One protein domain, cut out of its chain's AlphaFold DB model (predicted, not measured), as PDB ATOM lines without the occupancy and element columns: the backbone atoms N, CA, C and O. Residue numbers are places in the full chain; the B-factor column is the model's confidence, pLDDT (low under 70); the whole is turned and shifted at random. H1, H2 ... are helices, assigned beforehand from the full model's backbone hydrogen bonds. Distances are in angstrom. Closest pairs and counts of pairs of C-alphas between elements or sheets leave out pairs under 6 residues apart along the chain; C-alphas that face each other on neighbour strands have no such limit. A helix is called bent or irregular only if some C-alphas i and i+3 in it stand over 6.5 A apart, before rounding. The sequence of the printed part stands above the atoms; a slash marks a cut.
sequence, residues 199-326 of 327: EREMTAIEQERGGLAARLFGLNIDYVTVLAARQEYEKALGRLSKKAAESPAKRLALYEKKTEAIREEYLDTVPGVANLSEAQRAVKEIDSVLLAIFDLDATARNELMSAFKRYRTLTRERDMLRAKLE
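AT A GLANCE: This is residues 199 to 326 of the 327 residues of an uncharacterized protein of Candidatus Saccharibacteria bacterium (UniProt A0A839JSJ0). The helices make a flat, rather open T: H6 and H2 lie along the longest axis, H6 toward one end and H2 toward the other, and H5 alone makes the stem, with the arm H4b packed on it at a steep tilt of 45 degrees. The kinked H1 packs on H6, the arm H4a packs on H2, and the last residues, 319 to 326, stick out at one end. The printed part has 128 residues with six named helices in the order H1 H2 H3 H4 H5 H6 and no named strand; the class is all helix. The whole is only just loose, close to compact, with a radius of gyration of the C-alphas of 17.0 A and spans of 61 by 39 by 20 A.

HOW THE PARTS SIT: H1, residues 199 to 218, has a kink of 115 degrees near residue 209 and is irregular, C-alphas 210 and 213 being 8.6 A apart. H1 touches residues 304 to 314 of H6, residues 298 to 323, opposite ways at a steep tilt of 66 degrees; the closest C-alphas are those of Ala 213 and Phe 308, 5.0 A apart. Residues 212 to 216 of H1 touch residues 289 to 292 of H5, residues 276 to 294, with the C-alphas of Leu 212 and Val 289 closest at 6.8 A; the tilt of 67 degrees is steep, only just short of about perpendicular. H2, residues 223 to 238, is close to H6 but not clearly touching, at a shallow tilt of 14 degrees, opposite ways; their closest C-alphas, of Tyr 223 and Met 305, are 7.5 A apart. H3, residues 242 to 246, touches no helix but is near H2, the C-alphas of Leu 237 and Ala 245 being closest at 5.9 A. H4, residues 248 to 269, was assigned as one helix by its hydrogen bonds but is bent, C-alphas 258 and 261 being 7.3 A apart; its arms H4a, residues 248 to 258, and H4b, residues 261 to 269, stand at a steep tilt of 56 degrees. H4a touches H2 at a steep tilt of 45 degrees, opposite ways, with the C-alphas of Ala 229 and Lys 258 closest at 5.8 A. H4b and H5 form a helical hairpin: H4b touches residues 279 to 286 of H5, with the C-alphas of Arg 263 and Val 283 closest at 6.9 A. H4a and H5 are apart. The helix packing is mostly crossed, with lines at steep tilts. Every O i to N i+4 pair is within hydrogen-bond range in H2, H3, H4a, H4b, H5 and H6, and 10 of 16 are in H1.

IN THESE COORDINATES: H1 begins at C-alpha 199 (201.582, 205.251, 236.545) and measures 15.7 A from first to last C-alpha. H2 measures 22.7 A and H5 26.3 A; H5 begins at C-alpha 276 (167.849, 212.099, 227.072). H6, the longest helix, measures 38.0 A and ends at C-alpha 323 (200.355, 192.008, 227.591).

THE WHOLE: The C-alphas of Lys 243 and Glu 326, the two farthest apart, are 61.8 A apart. The printed part has no cut and no long link. The mean pLDDT of the printed part is 82.7, and residues 244 to 245 and 271 to 274 are under 70.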
ATOM      1  N   GLU A 199     202.685 204.807 235.687       91.44
ATOM      2  CA  GLU A 199     201.582 205.251 236.545       91.44
ATOM      3  C   GLU A 199     201.906 206.589 237.217       91.44
ATOM      4  O   GLU A 199     201.078 207.494 237.193       91.44
ATOM      5  N   ARG A 200     203.134 206.776 237.719       91.81
ATOM      6  CA  ARG A 200     203.569 208.073 238.268       91.81
ATOM      7  C   ARG A 200     203.579 209.176 237.209       91.81
ATOM      8  O   ARG A 200     203.062 210.259 237.468       91.81
ATOM      9  N   GLU A 201     204.136 208.909 236.028       90.62
ATOM     10  CA  GLU A 201     204.165 209.868 234.914       90.62
ATOM     11  C   GLU A 201     202.742 210.250 234.463       90.62
ATOM     12  O   GLU A 201     202.462 211.424 234.237       90.62
ATOM     13  N   MET A 202     201.817 209.286 234.406       88.19
ATOM     14  CA  MET A 202     200.406 209.534 234.103       88.19
ATOM     15  C   MET A 202     199.737 210.380 235.190       88.19
ATOM     16  O   MET A 202     199.091 211.365 234.852       88.19
ATOM     17  N   THR A 203     199.949 210.073 236.478       87.81
ATOM     18  CA  THR A 203     199.386 210.883 237.575       87.81
ATOM     19  C   THR A 203     199.924 212.314 237.590       87.81
ATOM     20  O   THR A 203     199.184 213.236 237.914       87.81
ATOM     21  N   ALA A 204     201.184 212.529 237.197       89.00
ATOM     22  CA  ALA A 204     201.743 213.872 237.059       89.00
ATOM     23  C   ALA A 204     201.042 214.651 235.932       89.00
ATOM     24  O   ALA A 204     200.621 215.784 236.145       89.00
ATOM     25  N   ILE A 205     200.822 214.014 234.775       85.94
ATOM     26  CA  ILE A 205     200.064 214.606 233.658       85.94
ATOM     27  C   ILE A 205     198.593 214.856 234.039       85.94
ATOM     28  O   ILE A 205     197.987 215.819 233.577       85.94
ATOM     29  N   GLU A 206     197.996 214.011 234.882       85.12
ATOM     30  CA  GLU A 206     196.632 214.204 235.391       85.12
ATOM     31  C   GLU A 206     196.528 215.363 236.392       85.12
ATOM     32  O   GLU A 206     195.503 216.041 236.448       85.12
ATOM     33  N   GLN A 207     197.578 215.615 237.173       84.56
ATOM     34  CA  GLN A 207     197.651 216.774 238.066       84.56
ATOM     35  C   GLN A 207     197.908 218.072 237.291       84.56
ATOM     36  O   GLN A 207     197.427 219.138 237.686       84.56
ATOM     37  N   GLU A 208     198.608 217.995 236.157       82.56
ATOM     38  CA  GLU A 208     198.773 219.123 235.248       82.56
ATOM     39  C   GLU A 208     197.411 219.573 234.688       82.56
ATOM     40  O   GLU A 208     196.666 218.827 234.048       82.56
ATOM     41  N   ARG A 209     197.076 220.848 234.929       71.50
ATOM     42  CA  ARG A 209     195.882 221.524 234.386       71.50
ATOM     43  C   ARG A 209     194.565 220.780 234.625       71.50
ATOM     44  O   ARG A 209     193.725 220.690 233.732       71.50
ATOM     45  N   GLY A 210     194.387 220.241 235.830       76.31
ATOM     46  CA  GLY A 210     193.131 219.608 236.245       76.31
ATOM     47  C   GLY A 210     192.768 218.347 235.451       76.31
ATOM     48  O   GLY A 210     191.595 217.968 235.403       76.31
ATOM     49  N   GLY A 211     193.753 217.715 234.805       80.88
ATOM     50  CA  GLY A 211     193.583 216.450 234.098       80.88
ATOM     51  C   GLY A 211     192.953 216.579 232.717       80.88
ATOM     52  O   GLY A 211     192.421 215.598 232.199       80.88
ATOM     53  N   LEU A 212     193.013 217.762 232.091       82.69
ATOM     54  CA  LEU A 212     192.451 217.995 230.754       82.69
ATOM     55  C   LEU A 212     192.974 217.002 229.705       82.69
ATOM     56  O   LEU A 212     192.194 216.521 228.887       82.69
ATOM     57  N   ALA A 213     194.260 216.638 229.754       82.62
ATOM     58  CA  ALA A 213     194.842 215.655 228.836       82.62
ATOM     59  C   ALA A 213     194.243 214.247 229.019       82.62
ATOM     60  O   ALA A 213     193.946 213.569 228.035       82.62
ATOM     61  N   ALA A 214     194.032 213.820 230.266       82.25
ATOM     62  CA  ALA A 214     193.437 212.524 230.575       82.25
ATOM     63  C   ALA A 214     191.941 212.485 230.232       82.25
ATOM     64  O   ALA A 214     191.470 211.489 229.687       82.25
ATOM     65  N   ARG A 215     191.209 213.584 230.470       83.88
ATOM     66  CA  ARG A 215     189.799 213.729 230.069       83.88
ATOM     67  C   ARG A 215     189.642 213.701 228.553       83.88
ATOM     68  O   ARG A 215     188.835 212.929 228.056       83.88
ATOM     69  N   LEU A 216     190.462 214.456 227.816       83.69
ATOM     70  CA  LEU A 216     190.501 214.409 226.349       83.69
ATOM     71  C   LEU A 216     190.734 212.991 225.824       83.69
ATOM     72  O   LEU A 216     190.066 212.556 224.889       83.69
ATOM     73  N   PHE A 217     191.674 212.270 226.438       81.94
ATOM     74  CA  PHE A 217     191.971 210.895 226.057       81.94
ATOM     75  C   PHE A 217     190.810 209.947 226.380       81.94
ATOM     76  O   PHE A 217     190.458 209.124 225.545       81.94
ATOM     77  N   GLY A 218     190.201 210.071 227.563       80.12
ATOM     78  CA  GLY A 218     189.055 209.255 227.972       80.12
ATOM     79  C   GLY A 218     187.810 209.478 227.111       80.12
ATOM     80  O   GLY A 218     187.070 208.532 226.866       80.12
ATOM     81  N   LEU A 219     187.622 210.699 226.609       80.94
ATOM     82  CA  LEU A 219     186.537 211.058 225.696       80.94
ATOM     83  C   LEU A 219     186.842 210.702 224.224       80.94
ATOM     84  O   LEU A 219     186.011 210.953 223.363       80.94
ATOM     85  N   ASN A 220     188.018 210.144 223.907       78.31
ATOM     86  CA  ASN A 220     188.454 209.833 222.535       78.31
ATOM     87  C   ASN A 220     188.386 211.017 221.544       78.31
ATOM     88  O   ASN A 220     188.294 210.811 220.336       78.31
ATOM     89  N   ILE A 221     188.485 212.258 222.026       79.81
ATOM     90  CA  ILE A 221     188.400 213.449 221.170       79.81
ATOM     91  C   ILE A 221     189.750 213.682 220.478       79.81
ATOM     92  O   ILE A 221     190.798 213.727 221.133       79.81
ATOM     93  N   ASP A 222     189.745 213.885 219.156       81.56
ATOM     94  CA  ASP A 222     190.955 214.290 218.441       81.56
ATOM     95  C   ASP A 222     191.309 215.749 218.757       81.56
ATOM     96  O   ASP A 222     190.657 216.704 218.342       81.56
ATOM     97  N   TYR A 223     192.397 215.949 219.491       81.62
ATOM     98  CA  TYR A 223     192.841 217.288 219.862       81.62
ATOM     99  C   TYR A 223     193.189 218.169 218.640       81.62
ATOM    100  O   TYR A 223     193.104 219.396 218.718       81.62
ATOM    101  N   VAL A 224     193.550 217.574 217.494       84.50
ATOM    102  CA  VAL A 224     193.828 218.331 216.260       84.50
ATOM    103  C   VAL A 224     192.549 218.939 215.679       84.50
ATOM    104  O   VAL A 224     192.571 220.104 215.275       84.50
ATOM    105  N   THR A 225     191.434 218.204 215.683       84.44
ATOM    106  CA  THR A 225     190.143 218.715 215.192       84.44
ATOM    107  C   THR A 225     189.626 219.838 216.090       84.44
ATOM    108  O   THR A 225     189.177 220.870 215.587       84.44
ATOM    109  N   VAL A 226     189.815 219.724 217.410       84.75
ATOM    110  CA  VAL A 226     189.491 220.788 218.379       84.75
ATOM    111  C   VAL A 226     190.298 222.063 218.110       84.75
ATOM    112  O   VAL A 226     189.750 223.169 218.124       84.75
ATOM    113  N   LEU A 227     191.599 221.939 217.825       84.75
ATOM    114  CA  LEU A 227     192.431 223.093 217.475       84.75
ATOM    115  C   LEU A 227     192.001 223.747 216.157       84.75
ATOM    116  O   LEU A 227     192.008 224.977 216.067       84.75
ATOM    117  N   ALA A 228     191.614 222.957 215.154       87.06
ATOM    118  CA  ALA A 228     191.104 223.474 213.887       87.06
ATOM    119  C   ALA A 228     189.795 224.259 214.087       87.06
ATOM    120  O   ALA A 228     189.701 225.410 213.653       87.06
ATOM    121  N   ALA A 229     188.838 223.697 214.835       85.88
ATOM    122  CA  ALA A 229     187.578 224.361 215.175       85.88
ATOM    123  C   ALA A 229     187.806 225.699 215.898       85.88
ATOM    124  O   ALA A 229     187.159 226.705 215.596       85.88
ATOM    125  N   ARG A 230     188.795 225.754 216.797       83.81
ATOM    126  CA  ARG A 230     189.181 226.999 217.467       83.81
ATOM    127  C   ARG A 230     189.790 228.030 216.518       83.81
ATOM    128  O   ARG A 230     189.467 229.210 216.617       83.81
ATOM    129  N   GLN A 231     190.665 227.627 215.600       85.44
ATOM    130  CA  GLN A 231     191.228 228.560 214.619       85.44
ATOM    131  C   GLN A 231     190.137 229.157 213.725       85.44
ATOM    132  O   GLN A 231     190.179 230.342 213.392       85.44
ATOM    133  N   GLU A 232     189.143 228.359 213.342       86.50
ATOM    134  CA  GLU A 232     187.978 228.860 212.613       86.50
ATOM    135  C   GLU A 232     187.126 229.813 213.449       86.50
ATOM    136  O   GLU A 232     186.635 230.814 212.921       86.50
ATOM    137  N   TYR A 233     186.978 229.528 214.741       85.38
ATOM    138  CA  TYR A 233     186.305 230.402 215.692       85.38
ATOM    139  C   TYR A 233     187.022 231.756 215.832       85.38
ATOM    140  O   TYR A 233     186.389 232.797 215.674       85.38
ATOM    141  N   GLU A 234     188.346 231.767 216.018       84.00
ATOM    142  CA  GLU A 234     189.156 232.994 216.093       84.00
ATOM    143  C   GLU A 234     189.081 233.803 214.783       84.00
ATOM    144  O   GLU A 234     188.898 235.023 214.807       84.00
ATOM    145  N   LYS A 235     189.120 233.134 213.619       86.94
ATOM    146  CA  LYS A 235     188.919 233.776 212.306       86.94
ATOM    147  C   LYS A 235     187.521 234.384 212.164       86.94
ATOM    148  O   LYS A 235     187.385 235.466 211.598       86.94
ATOM    149  N   ALA A 236     186.481 233.700 212.641       83.62
ATOM    150  CA  ALA A 236     185.107 234.195 212.598       83.62
ATOM    151  C   ALA A 236     184.895 235.379 213.555       83.62
ATOM    152  O   ALA A 236     184.235 236.348 213.180       83.62
ATOM    153  N   LEU A 237     185.512 235.347 214.740       82.62
ATOM    154  CA  LEU A 237     185.526 236.471 215.676       82.62
ATOM    155  C   LEU A 237     186.222 237.700 215.087       82.62
ATOM    156  O   LEU A 237     185.691 238.801 215.196       82.62
ATOM    157  N   GLY A 238     187.359 237.520 214.410       82.38
ATOM    158  CA  GLY A 238     188.085 238.617 213.759       82.38
ATOM    159  C   GLY A 238     187.320 239.290 212.611       82.38
ATOM    160  O   GLY A 238     187.633 240.420 212.248       82.38
ATOM    161  N   ARG A 239     186.301 238.623 212.049       84.88
ATOM    162  CA  ARG A 239     185.416 239.173 211.003       84.88
ATOM    163  C   ARG A 239     184.235 239.971 211.564       84.88
ATOM    164  O   ARG A 239     183.555 240.653 210.801       84.88
ATOM    165  N   LEU A 240     183.956 239.875 212.865       81.38
ATOM    166  CA  LEU A 240     182.874 240.615 213.512       81.38
ATOM    167  C   LEU A 240     183.304 242.041 213.882       81.38
ATOM    168  O   LEU A 240     184.476 242.333 214.109       81.38
ATOM    169  N   SER A 241     182.330 242.949 213.996       75.69
ATOM    170  CA  SER A 241     182.573 244.296 214.526       75.69
ATOM    171  C   SER A 241     182.954 244.241 216.012       75.69
ATOM    172  O   SER A 241     182.448 243.388 216.738       75.69
ATOM    173  N   LYS A 242     183.792 245.173 216.498       73.69
ATOM    174  CA  LYS A 242     184.303 245.182 217.891       73.69
ATOM    175  C   LYS A 242     183.199 244.999 218.953       73.69
ATOM    176  O   LYS A 242     183.321 244.141 219.816       73.69
ATOM    177  N   LYS A 243     182.057 245.687 218.803       70.38
ATOM    178  CA  LYS A 243     180.879 245.547 219.690       70.38
ATOM    179  C   LYS A 243     180.212 244.167 219.630       70.38
ATOM    180  O   LYS A 243     179.707 243.673 220.632       70.38
ATOM    181  N   ALA A 244     180.161 243.544 218.451       68.69
ATOM    182  CA  ALA A 244     179.598 242.204 218.289       68.69
ATOM    183  C   ALA A 244     180.566 241.121 218.781       68.69
ATOM    184  O   ALA A 244     180.117 240.115 219.322       68.69
ATOM    185  N   ALA A 245     181.870 241.355 218.628       69.25
ATOM    186  CA  ALA A 245     182.927 240.496 219.130       69.25
ATOM    187  C   ALA A 245     183.059 240.557 220.656       69.25
ATOM    188  O   ALA A 245     183.556 239.600 221.225       69.25
ATOM    189  N   GLU A 246     182.626 241.622 221.333       72.56
ATOM    190  CA  GLU A 246     182.600 241.729 222.805       72.56
ATOM    191  C   GLU A 246     181.324 241.152 223.443       72.56
ATOM    192  O   GLU A 246     181.302 240.882 224.640       72.56
ATOM    193  N   SER A 247     180.271 240.906 222.654       80.81
ATOM    194  CA  SER A 247     179.008 240.362 223.161       80.81
ATOM    195  C   SER A 247     179.134 238.868 223.517       80.81
ATOM    196  O   SER A 247     179.390 238.051 222.625       80.81
ATOM    197  N   PRO A 248     178.888 238.468 224.782       77.69
ATOM    198  CA  PRO A 248     179.027 237.076 225.217       77.69
ATOM    199  C   PRO A 248     178.044 236.131 224.508       77.69
ATOM    200  O   PRO A 248     178.421 235.023 224.139       77.69
ATOM    201  N   ALA A 249     176.823 236.590 224.212       79.88
ATOM    202  CA  ALA A 249     175.823 235.797 223.492       79.88
ATOM    203  C   ALA A 249     176.267 235.446 222.060       79.88
ATOM    204  O   ALA A 249     176.084 234.320 221.602       79.88
ATOM    205  N   LYS A 250     176.907 236.389 221.353       79.38
ATOM    206  CA  LYS A 250     177.417 236.149 219.992       79.38
ATOM    207  C   LYS A 250     178.652 235.252 219.982       79.38
ATOM    208  O   LYS A 250     178.811 234.453 219.062       79.38
ATOM    209  N   ARG A 251     179.507 235.355 221.008       78.50
ATOM    210  CA  ARG A 251     180.654 234.456 221.205       78.50
ATOM    211  C   ARG A 251     180.214 233.016 221.442       78.50
ATOM    212  O   ARG A 251     180.803 232.122 220.844       78.50
ATOM    213  N   LEU A 252     179.191 232.816 222.270       82.31
ATOM    214  CA  LEU A 252     178.656 231.495 222.585       82.31
ATOM    215  C   LEU A 252     177.985 230.859 221.360       82.31
ATOM    216  O   LEU A 252     178.342 229.745 220.997       82.31
ATOM    217  N   ALA A 253     177.141 231.600 220.636       82.00
ATOM    218  CA  ALA A 253     176.501 231.093 219.417       82.00
ATOM    219  C   ALA A 253     177.516 230.693 218.322       82.00
ATOM    220  O   ALA A 253     177.332 229.708 217.608       82.00
ATOM    221  N   LEU A 254     178.616 231.447 218.184       82.31
ATOM    222  CA  LEU A 254     179.703 231.088 217.267       82.31
ATOM    223  C   LEU A 254     180.473 229.848 217.722       82.31
ATOM    224  O   LEU A 254     180.857 229.040 216.879       82.31
ATOM    225  N   TYR A 255     180.717 229.711 219.027       83.69
ATOM    226  CA  TYR A 255     181.366 228.535 219.598       83.69
ATOM    227  C   TYR A 255     180.514 227.290 219.351       83.69
ATOM    228  O   TYR A 255     181.021 226.294 218.835       83.69
ATOM    229  N   GLU A 256     179.212 227.372 219.631       84.38
ATOM    230  CA  GLU A 256     178.297 226.246 219.477       84.38
ATOM    231  C   GLU A 256     178.250 225.756 218.032       84.38
ATOM    232  O   GLU A 256     178.418 224.564 217.782       84.38
ATOM    233  N   LYS A 257     178.144 226.687 217.077       86.81
ATOM    234  CA  LYS A 257     178.147 226.384 215.641       86.81
ATOM    235  C   LYS A 257     179.453 225.746 215.156       86.81
ATOM    236  O   LYS A 257     179.462 225.014 214.174       86.81
ATOM    237  N   LYS A 258     180.589 226.075 215.779       85.00
ATOM    238  CA  LYS A 258     181.911 225.565 215.370       85.00
ATOM    239  C   LYS A 258     182.308 224.264 216.051       85.00
ATOM    240  O   LYS A 258     183.173 223.566 215.535       85.00
ATOM    241  N   THR A 259     181.676 223.930 217.169       83.69
ATOM    242  CA  THR A 259     181.916 222.690 217.920       83.69
ATOM    243  C   THR A 259     180.820 221.642 217.728       83.69
ATOM    244  O   THR A 259     180.974 220.524 218.203       83.69
ATOM    245  N   GLU A 260     179.741 221.972 217.011       83.25
ATOM    246  CA  GLU A 260     178.608 221.088 216.693       83.25
ATOM    247  C   GLU A 260     179.054 219.732 216.132       83.25
ATOM    248  O   GLU A 260     178.784 218.712 216.754       83.25
ATOM    249  N   ALA A 261     179.868 219.724 215.071       82.56
ATOM    250  CA  ALA A 261     180.355 218.485 214.455       82.56
ATOM    251  C   ALA A 261     181.165 217.594 215.421       82.56
ATOM    252  O   ALA A 261     181.061 216.375 215.371       82.56
ATOM    253  N   ILE A 262     181.946 218.194 216.331       80.56
ATOM    254  CA  ILE A 262     182.731 217.451 217.335       80.56
ATOM    255  C   ILE A 262     181.802 216.838 218.394       80.56
ATOM    256  O   ILE A 262     182.057 215.743 218.893       80.56
ATOM    257  N   ARG A 263     180.724 217.544 218.753       81.75
ATOM    258  CA  ARG A 263     179.725 217.063 219.715       81.75
ATOM    259  C   ARG A 263     178.881 215.937 219.131       81.75
ATOM    260  O   ARG A 263     178.668 214.949 219.825       81.75
ATOM    261  N   GLU A 264     178.450 216.068 217.880       82.06
ATOM    262  CA  GLU A 264     177.715 215.027 217.154       82.06
ATOM    263  C   GLU A 264     178.557 213.756 216.997       82.06
ATOM    264  O   GLU A 264     178.122 212.688 217.418       82.06
ATOM    265  N   GLU A 265     179.804 213.880 216.521       82.56
ATOM    266  CA  GLU A 265     180.719 212.739 216.371       82.56
ATOM    267  C   GLU A 265     180.949 212.012 217.702       82.56
ATOM    268  O   GLU A 265     180.919 210.784 217.764       82.56
ATOM    269  N   TYR A 266     181.132 212.753 218.798       78.69
ATOM    270  CA  TYR A 266     181.268 212.127 220.105       78.69
ATOM    271  C   TYR A 266     179.980 211.414 220.530       78.69
ATOM    272  O   TYR A 266     180.054 210.261 220.946       78.69
ATOM    273  N   LEU A 267     178.809 212.051 220.412       79.69
ATOM    274  CA  LEU A 267     177.529 211.458 220.820       79.69
ATOM    275  C   LEU A 267     177.217 210.154 220.078       79.69
ATOM    276  O   LEU A 267     176.719 209.220 220.705       79.69
ATOM    277  N   ASP A 268     177.586 210.059 218.801       77.88
ATOM    278  CA  ASP A 268     177.445 208.835 218.004       77.88
ATOM    279  C   ASP A 268     178.362 207.699 218.487       77.88
ATOM    280  O   ASP A 268     178.054 206.515 218.322       77.88
ATOM    281  N   THR A 269     179.498 208.037 219.105       73.00
ATOM    282  CA  THR A 269     180.483 207.057 219.591       73.00
ATOM    283  C   THR A 269     180.268 206.605 221.035       73.00
ATOM    284  O   THR A 269     180.876 205.608 221.433       73.00
ATOM    285  N   VAL A 270     179.425 207.282 221.828       71.25
ATOM    286  CA  VAL A 270     179.174 206.893 223.226       71.25
ATOM    287  C   VAL A 270     178.236 205.681 223.282       71.25
ATOM    288  O   VAL A 270     177.049 205.797 222.970       71.25
ATOM    289  N   PRO A 271     178.703 204.506 223.744       64.12
ATOM    290  CA  PRO A 271     177.825 203.359 223.923       64.12
ATOM    291  C   PRO A 271     176.879 203.587 225.111       64.12
ATOM    292  O   PRO A 271     177.317 203.934 226.207       64.12
ATOM    293  N   GLY A 272     175.587 203.319 224.916       63.62
ATOM    294  CA  GLY A 272     174.612 203.259 226.011       63.62
ATOM    295  C   GLY A 272     173.904 204.570 226.353       63.62
ATOM    296  O   GLY A 272     173.348 204.661 227.442       63.62
ATOM    297  N   VAL A 273     173.877 205.554 225.451       62.47
ATOM    298  CA  VAL A 273     172.983 206.717 225.577       62.47
ATOM    299  C   VAL A 273     171.552 206.270 225.258       62.47
ATOM    300  O   VAL A 273     171.097 206.362 224.121       62.47
ATOM    301  N   ALA A 274     170.851 205.710 226.245       62.59
ATOM    302  CA  ALA A 274     169.471 205.247 226.078       62.59
ATOM    303  C   ALA A 274     168.462 206.352 226.420       62.59
ATOM    304  O   ALA A 274     167.351 206.369 225.892       62.59
ATOM    305  N   ASN A 275     168.861 207.290 227.286       78.50
ATOM    306  CA  ASN A 275     167.989 208.330 227.819       78.50
ATOM    307  C   ASN A 275     168.492 209.745 227.500       78.50
ATOM    308  O   ASN A 275     169.692 210.028 227.473       78.50
ATOM    309  N   LEU A 276     167.556 210.687 227.358       74.56
ATOM    310  CA  LEU A 276     167.849 212.099 227.072       74.56
ATOM    311  C   LEU A 276     168.671 212.779 228.188       74.56
ATOM    312  O   LEU A 276     169.450 213.692 227.923       74.56
ATOM    313  N   SER A 277     168.556 212.307 229.432       78.81
ATOM    314  CA  SER A 277     169.366 212.764 230.570       78.81
ATOM    315  C   SER A 277     170.838 212.343 230.469       78.81
ATOM    316  O   SER A 277     171.726 213.118 230.826       78.81
ATOM    317  N   GLU A 278     171.109 211.140 229.961       77.06
ATOM    318  CA  GLU A 278     172.464 210.626 229.719       77.06
ATOM    319  C   GLU A 278     173.116 211.375 228.555       77.06
ATOM    320  O   GLU A 278     174.268 211.793 228.670       77.06
ATOM    321  N   ALA A 279     172.346 211.658 227.497       75.06
ATOM    322  CA  ALA A 279     172.786 212.492 226.380       75.06
ATOM    323  C   ALA A 279     173.160 213.908 226.851       75.06
ATOM    324  O   ALA A 279     174.241 214.407 226.550       75.06
ATOM    325  N   GLN A 280     172.310 214.548 227.663       81.19
ATOM    326  CA  GLN A 280     172.601 215.873 228.221       81.19
ATOM    327  C   GLN A 280     173.839 215.882 229.123       81.19
ATOM    328  O   GLN A 280     174.569 216.873 229.158       81.19
ATOM    329  N   ARG A 281     174.080 214.804 229.873       81.75
ATOM    330  CA  ARG A 281     175.280 214.675 230.700       81.75
ATOM    331  C   ARG A 281     176.534 214.537 229.837       81.75
ATOM    332  O   ARG A 281     177.500 215.250 230.088       81.75
ATOM    333  N   ALA A 282     176.480 213.703 228.803       79.12
ATOM    334  CA  ALA A 282     177.556 213.530 227.834       79.12
ATOM    335  C   ALA A 282     177.913 214.855 227.135       79.12
ATOM    336  O   ALA A 282     179.079 215.238 227.116       79.12
ATOM    337  N   VAL A 283     176.911 215.613 226.666       82.19
ATOM    338  CA  VAL A 283     177.120 216.946 226.065       82.19
ATOM    339  C   VAL A 283     177.807 217.901 227.040       82.19
ATOM    340  O   VAL A 283     178.793 218.535 226.680       82.19
ATOM    341  N   LYS A 284     177.342 217.970 228.295       85.19
ATOM    342  CA  LYS A 284     177.954 218.833 229.321       85.19
ATOM    343  C   LYS A 284     179.407 218.464 229.608       85.19
ATOM    344  O   LYS A 284     180.227 219.353 229.827       85.19
ATOM    345  N   GLU A 285     179.730 217.174 229.627       83.00
ATOM    346  CA  GLU A 285     181.095 216.699 229.859       83.00
ATOM    347  C   GLU A 285     182.029 217.099 228.705       83.00
ATOM    348  O   GLU A 285     183.096 217.659 228.968       83.00
ATOM    349  N   ILE A 286     181.607 216.935 227.445       83.81
ATOM    350  CA  ILE A 286     182.370 217.399 226.270       83.81
ATOM    351  C   ILE A 286     182.526 218.918 226.288       83.81
ATOM    352  O   ILE A 286     183.642 219.416 226.153       83.81
ATOM    353  N   ASP A 287     181.428 219.658 226.471       83.50
ATOM    354  CA  ASP A 287     181.442 221.120 226.450       83.50
ATOM    355  C   ASP A 287     182.349 221.676 227.550       83.50
ATOM    356  O   ASP A 287     183.089 222.627 227.314       83.50
ATOM    357  N   SER A 288     182.393 221.033 228.722       86.06
ATOM    358  CA  SER A 288     183.324 221.417 229.787       86.06
ATOM    359  C   SER A 288     184.797 221.289 229.375       86.06
ATOM    360  O   SER A 288     185.618 222.122 229.757       86.06
ATOM    361  N   VAL A 289     185.143 220.273 228.578       84.62
ATOM    362  CA  VAL A 289     186.513 220.036 228.098       84.62
ATOM    363  C   VAL A 289     186.845 220.954 226.924       84.62
ATOM    364  O   VAL A 289     187.932 221.532 226.891       84.62
ATOM    365  N   LEU A 290     185.919 221.124 225.981       84.81
ATOM    366  CA  LEU A 290     186.092 222.001 224.826       84.81
ATOM    367  C   LEU A 290     186.232 223.463 225.252       84.81
ATOM    368  O   LEU A 290     187.191 224.111 224.840       84.81
ATOM    369  N   LEU A 291     185.360 223.967 226.129       86.19
ATOM    370  CA  LEU A 291     185.469 225.329 226.662       86.19
ATOM    371  C   LEU A 291     186.807 225.539 227.374       86.19
ATOM    372  O   LEU A 291     187.527 226.487 227.064       86.19
ATOM    373  N   ALA A 292     187.215 224.587 228.220       84.50
ATOM    374  CA  ALA A 292     188.500 224.654 228.905       84.50
ATOM    375  C   ALA A 292     189.699 224.690 227.945       84.50
ATOM    376  O   ALA A 292     190.730 225.238 228.310       84.50
ATOM    377  N   ILE A 293     189.591 224.137 226.729       84.31
ATOM    378  CA  ILE A 293     190.632 224.212 225.688       84.31
ATOM    379  C   ILE A 293     190.554 225.523 224.903       84.31
ATOM    380  O   ILE A 293     191.589 226.064 224.499       84.31
ATOM    381  N   PHE A 294     189.348 226.026 224.650       82.00
ATOM    382  CA  PHE A 294     189.124 227.293 223.957       82.00
ATOM    383  C   PHE A 294     189.635 228.486 224.772       82.00
ATOM    384  O   PHE A 294     190.193 229.408 224.179       82.00
ATOM    385  N   ASP A 295     189.583 228.400 226.100       84.06
ATOM    386  CA  ASP A 295     190.094 229.432 227.009       84.06
ATOM    387  C   ASP A 295     191.629 229.418 227.179       84.06
ATOM    388  O   ASP A 295     192.195 230.357 227.732       84.06
ATOM    389  N   LEU A 296     192.345 228.392 226.694       84.56
ATOM    390  CA  LEU A 296     193.808 228.304 226.856       84.56
ATOM    391  C   LEU A 296     194.574 229.300 225.980       84.56
ATOM    392  O   LEU A 296     194.250 229.507 224.812       84.56
ATOM    393  N   ASP A 297     195.707 229.790 226.466       83.81
ATOM    394  CA  ASP A 297     196.639 230.580 225.656       83.81
ATOM    395  C   ASP A 297     197.390 229.729 224.613       83.81
ATOM    396  O   ASP A 297     197.361 228.495 224.619       83.81
ATOM    397  N   ALA A 298     198.089 230.370 223.669       82.50
ATOM    398  CA  ALA A 298     198.877 229.664 222.647       82.50
ATOM    399  C   ALA A 298     199.997 228.786 223.244       82.50
ATOM    400  O   ALA A 298     200.179 227.644 222.819       82.50
ATOM    401  N   THR A 299     200.705 229.285 224.259       84.69
ATOM    402  CA  THR A 299     201.730 228.533 225.006       84.69
ATOM    403  C   THR A 299     201.110 227.338 225.721       84.69
ATOM    404  O   THR A 299     201.578 226.207 225.581       84.69
ATOM    405  N   ALA A 300     199.980 227.567 226.391       83.06
ATOM    406  CA  ALA A 300     199.262 226.531 227.103       83.06
ATOM    407  C   ALA A 300     198.748 225.424 226.168       83.06
ATOM    408  O   ALA A 300     198.905 224.240 226.461       83.06
ATOM    409  N   ARG A 301     198.227 225.756 224.989       84.19
ATOM    410  CA  ARG A 301     197.833 224.745 223.993       84.19
ATOM    411  C   ARG A 301     198.994 223.854 223.550       84.19
ATOM    412  O   ARG A 301     198.830 222.639 223.464       84.19
ATOM    413  N   ASN A 302     200.169 224.429 223.304       84.94
ATOM    414  CA  ASN A 302     201.342 223.651 222.894       84.94
ATOM    415  C   ASN A 302     201.796 222.680 223.993       84.94
ATOM    416  O   ASN A 302     202.116 221.523 223.714       84.94
ATOM    417  N   GLU A 303     201.762 223.121 225.247       86.06
ATOM    418  CA  GLU A 303     202.046 222.260 226.395       86.06
ATOM    419  C   GLU A 303     200.997 221.148 226.541       86.06
ATOM    420  O   GLU A 303     201.376 219.986 226.694       86.06
ATOM    421  N   LEU A 304     199.703 221.458 226.379       86.44
ATOM    422  CA  LEU A 304     198.622 220.464 226.412       86.44
ATOM    423  C   LEU A 304     198.772 219.428 225.289       86.44
ATOM    424  O   LEU A 304     198.646 218.234 225.545       86.44
ATOM    425  N   MET A 305     199.113 219.856 224.069       86.19
ATOM    426  CA  MET A 305     199.433 218.955 222.956       86.19
ATOM    427  C   MET A 305     200.568 217.995 223.332       86.19
ATOM    428  O   MET A 305     200.503 216.797 223.050       86.19
ATOM    429  N   SER A 306     201.628 218.518 223.956       87.12
ATOM    430  CA  SER A 306     202.778 217.711 224.363       87.12
ATOM    431  C   SER A 306     202.410 216.702 225.458       87.12
ATOM    432  O   SER A 306     202.764 215.527 225.340       87.12
ATOM    433  N   ALA A 307     201.627 217.122 226.457       86.50
ATOM    434  CA  ALA A 307     201.133 216.279 227.539       86.50
ATOM    435  C   ALA A 307     200.186 215.190 227.015       86.50
ATOM    436  O   ALA A 307     200.351 214.019 227.344       86.50
ATOM    437  N   PHE A 308     199.264 215.538 226.115       86.50
ATOM    438  CA  PHE A 308     198.347 214.595 225.475       86.50
ATOM    439  C   PHE A 308     199.088 213.537 224.644       86.50
ATOM    440  O   PHE A 308     198.816 212.339 224.767       86.50
ATOM    441  N   LYS A 309     200.081 213.943 223.838       88.62
ATOM    442  CA  LYS A 309     200.934 213.003 223.089       88.62
ATOM    443  C   LYS A 309     201.673 212.047 224.026       88.62
ATOM    444  O   LYS A 309     201.650 210.841 223.780       88.62
ATOM    445  N   ARG A 310     202.275 212.567 225.105       88.25
ATOM    446  CA  ARG A 310     202.949 211.753 226.133       88.25
ATOM    447  C   ARG A 310     201.979 210.769 226.782       88.25
ATOM    448  O   ARG A 310     202.269 209.576 226.825       88.25
ATOM    449  N   TYR A 311     200.800 211.231 227.189       87.88
ATOM    450  CA  TYR A 311     199.767 210.392 227.798       87.88
ATOM    451  C   TYR A 311     199.348 209.241 226.869       87.88
ATOM    452  O   TYR A 311     199.343 208.082 227.275       87.88
ATOM    453  N   ARG A 312     199.117 209.516 225.578       88.50
ATOM    454  CA  ARG A 312     198.804 208.480 224.578       88.50
ATOM    455  C   ARG A 312     199.932 207.459 224.416       88.50
ATOM    456  O   ARG A 312     199.658 206.263 224.293       88.50
ATOM    457  N   THR A 313     201.190 207.904 224.387       91.00
ATOM    458  CA  THR A 313     202.339 206.988 224.299       91.00
ATOM    459  C   THR A 313     202.483 206.125 225.549       91.00
ATOM    460  O   THR A 313     202.709 204.923 225.420       91.00
ATOM    461  N   LEU A 314     202.265 206.703 226.731       91.38
ATOM    462  CA  LEU A 314     202.325 206.002 228.013       91.38
ATOM    463  C   LEU A 314     201.219 204.956 228.143       91.38
ATOM    464  O   LEU A 314     201.496 203.831 228.549       91.38
ATOM    465  N   THR A 315     199.996 205.273 227.716       89.62
ATOM    466  CA  THR A 315     198.888 204.309 227.681       89.62
ATOM    467  C   THR A 315     199.213 203.116 226.782       89.62
ATOM    468  O   THR A 315     199.076 201.969 227.205       89.62
ATOM    469  N   ARG A 316     199.732 203.361 225.570       90.06
ATOM    470  CA  ARG A 316     200.163 202.284 224.658       90.06
ATOM    471  C   ARG A 316     201.275 201.429 225.262       90.06
ATOM    472  O   ARG A 316     201.228 200.205 225.166       90.06
ATOM    473  N   GLU A 317     202.272 202.057 225.883       92.50
ATOM    474  CA  GLU A 317     203.366 201.341 226.543       92.50
ATOM    475  C   GLU A 317     202.849 200.492 227.711       92.50
ATOM    476  O   GLU A 317     203.199 199.316 227.815       92.50
ATOM    477  N   ARG A 318     201.966 201.046 228.550       91.69
ATOM    478  CA  ARG A 318     201.316 200.338 229.659       91.69
ATOM    479  C   ARG A 318     200.584 199.093 229.171       91.69
ATOM    480  O   ARG A 318     200.758 198.025 229.758       91.69
ATOM    481  N   ASP A 319     199.795 199.212 228.110       89.88
ATOM    482  CA  ASP A 319     199.008 198.097 227.584       89.88
ATOM    483  C   ASP A 319     199.921 197.009 226.983       89.88
ATOM    484  O   ASP A 319     199.741 195.824 227.270       89.88
ATOM    485  N   MET A 320     200.990 197.393 226.269       90.00
ATOM    486  CA  MET A 320     202.021 196.447 225.811       90.00
ATOM    487  C   MET A 320     202.742 195.747 226.973       90.00
ATOM    488  O   MET A 320     203.010 194.547 226.922       90.00
ATOM    489  N   LEU A 321     203.077 196.478 228.035       90.81
ATOM    490  CA  LEU A 321     203.730 195.925 229.219       90.81
ATOM    491  C   LEU A 321     202.815 194.963 229.981       90.81
ATOM    492  O   LEU A 321     203.284 193.925 230.448       90.81
ATOM    493  N   ARG A 322     201.514 195.263 230.070       90.62
ATOM    494  CA  ARG A 322     200.513 194.348 230.634       90.62
ATOM    495  C   ARG A 322     200.417 193.066 229.813       90.62
ATOM    496  O   ARG A 322     200.536 191.990 230.395       90.62
ATOM    497  N   ALA A 323     200.359 193.169 228.485       87.94
ATOM    498  CA  ALA A 323     200.355 192.008 227.591       87.94
ATOM    499  C   ALA A 323     201.590 191.100 227.777       87.94
ATOM    500  O   ALA A 323     201.488 189.879 227.671       87.94
ATOM    501  N   LYS A 324     202.758 191.656 228.142       89.56
ATOM    502  CA  LYS A 324     203.958 190.848 228.448       89.56
ATOM    503  C   LYS A 324     203.816 189.963 229.691       89.56
ATOM    504  O   LYS A 324     204.586 189.008 229.843       89.56
ATOM    505  N   LEU A 325     202.903 190.303 230.601       87.19
ATOM    506  CA  LEU A 325     202.652 189.572 231.847       87.19
ATOM    507  C   LEU A 325     201.503 188.565 231.745       87.19
ATOM    508  O   LEU A 325     201.382 187.725 232.639       87.19
ATOM    509  N   GLU A 326     200.703 188.630 230.683       86.50
ATOM    510  CA  GLU A 326     199.637 187.670 230.395       86.50
ATOM    511  C   GLU A 326     200.229 186.296 230.050       86.50
ATOM    512  O   GLU A 326     201.273 186.203 229.396       86.50
TER     513      GLU A 326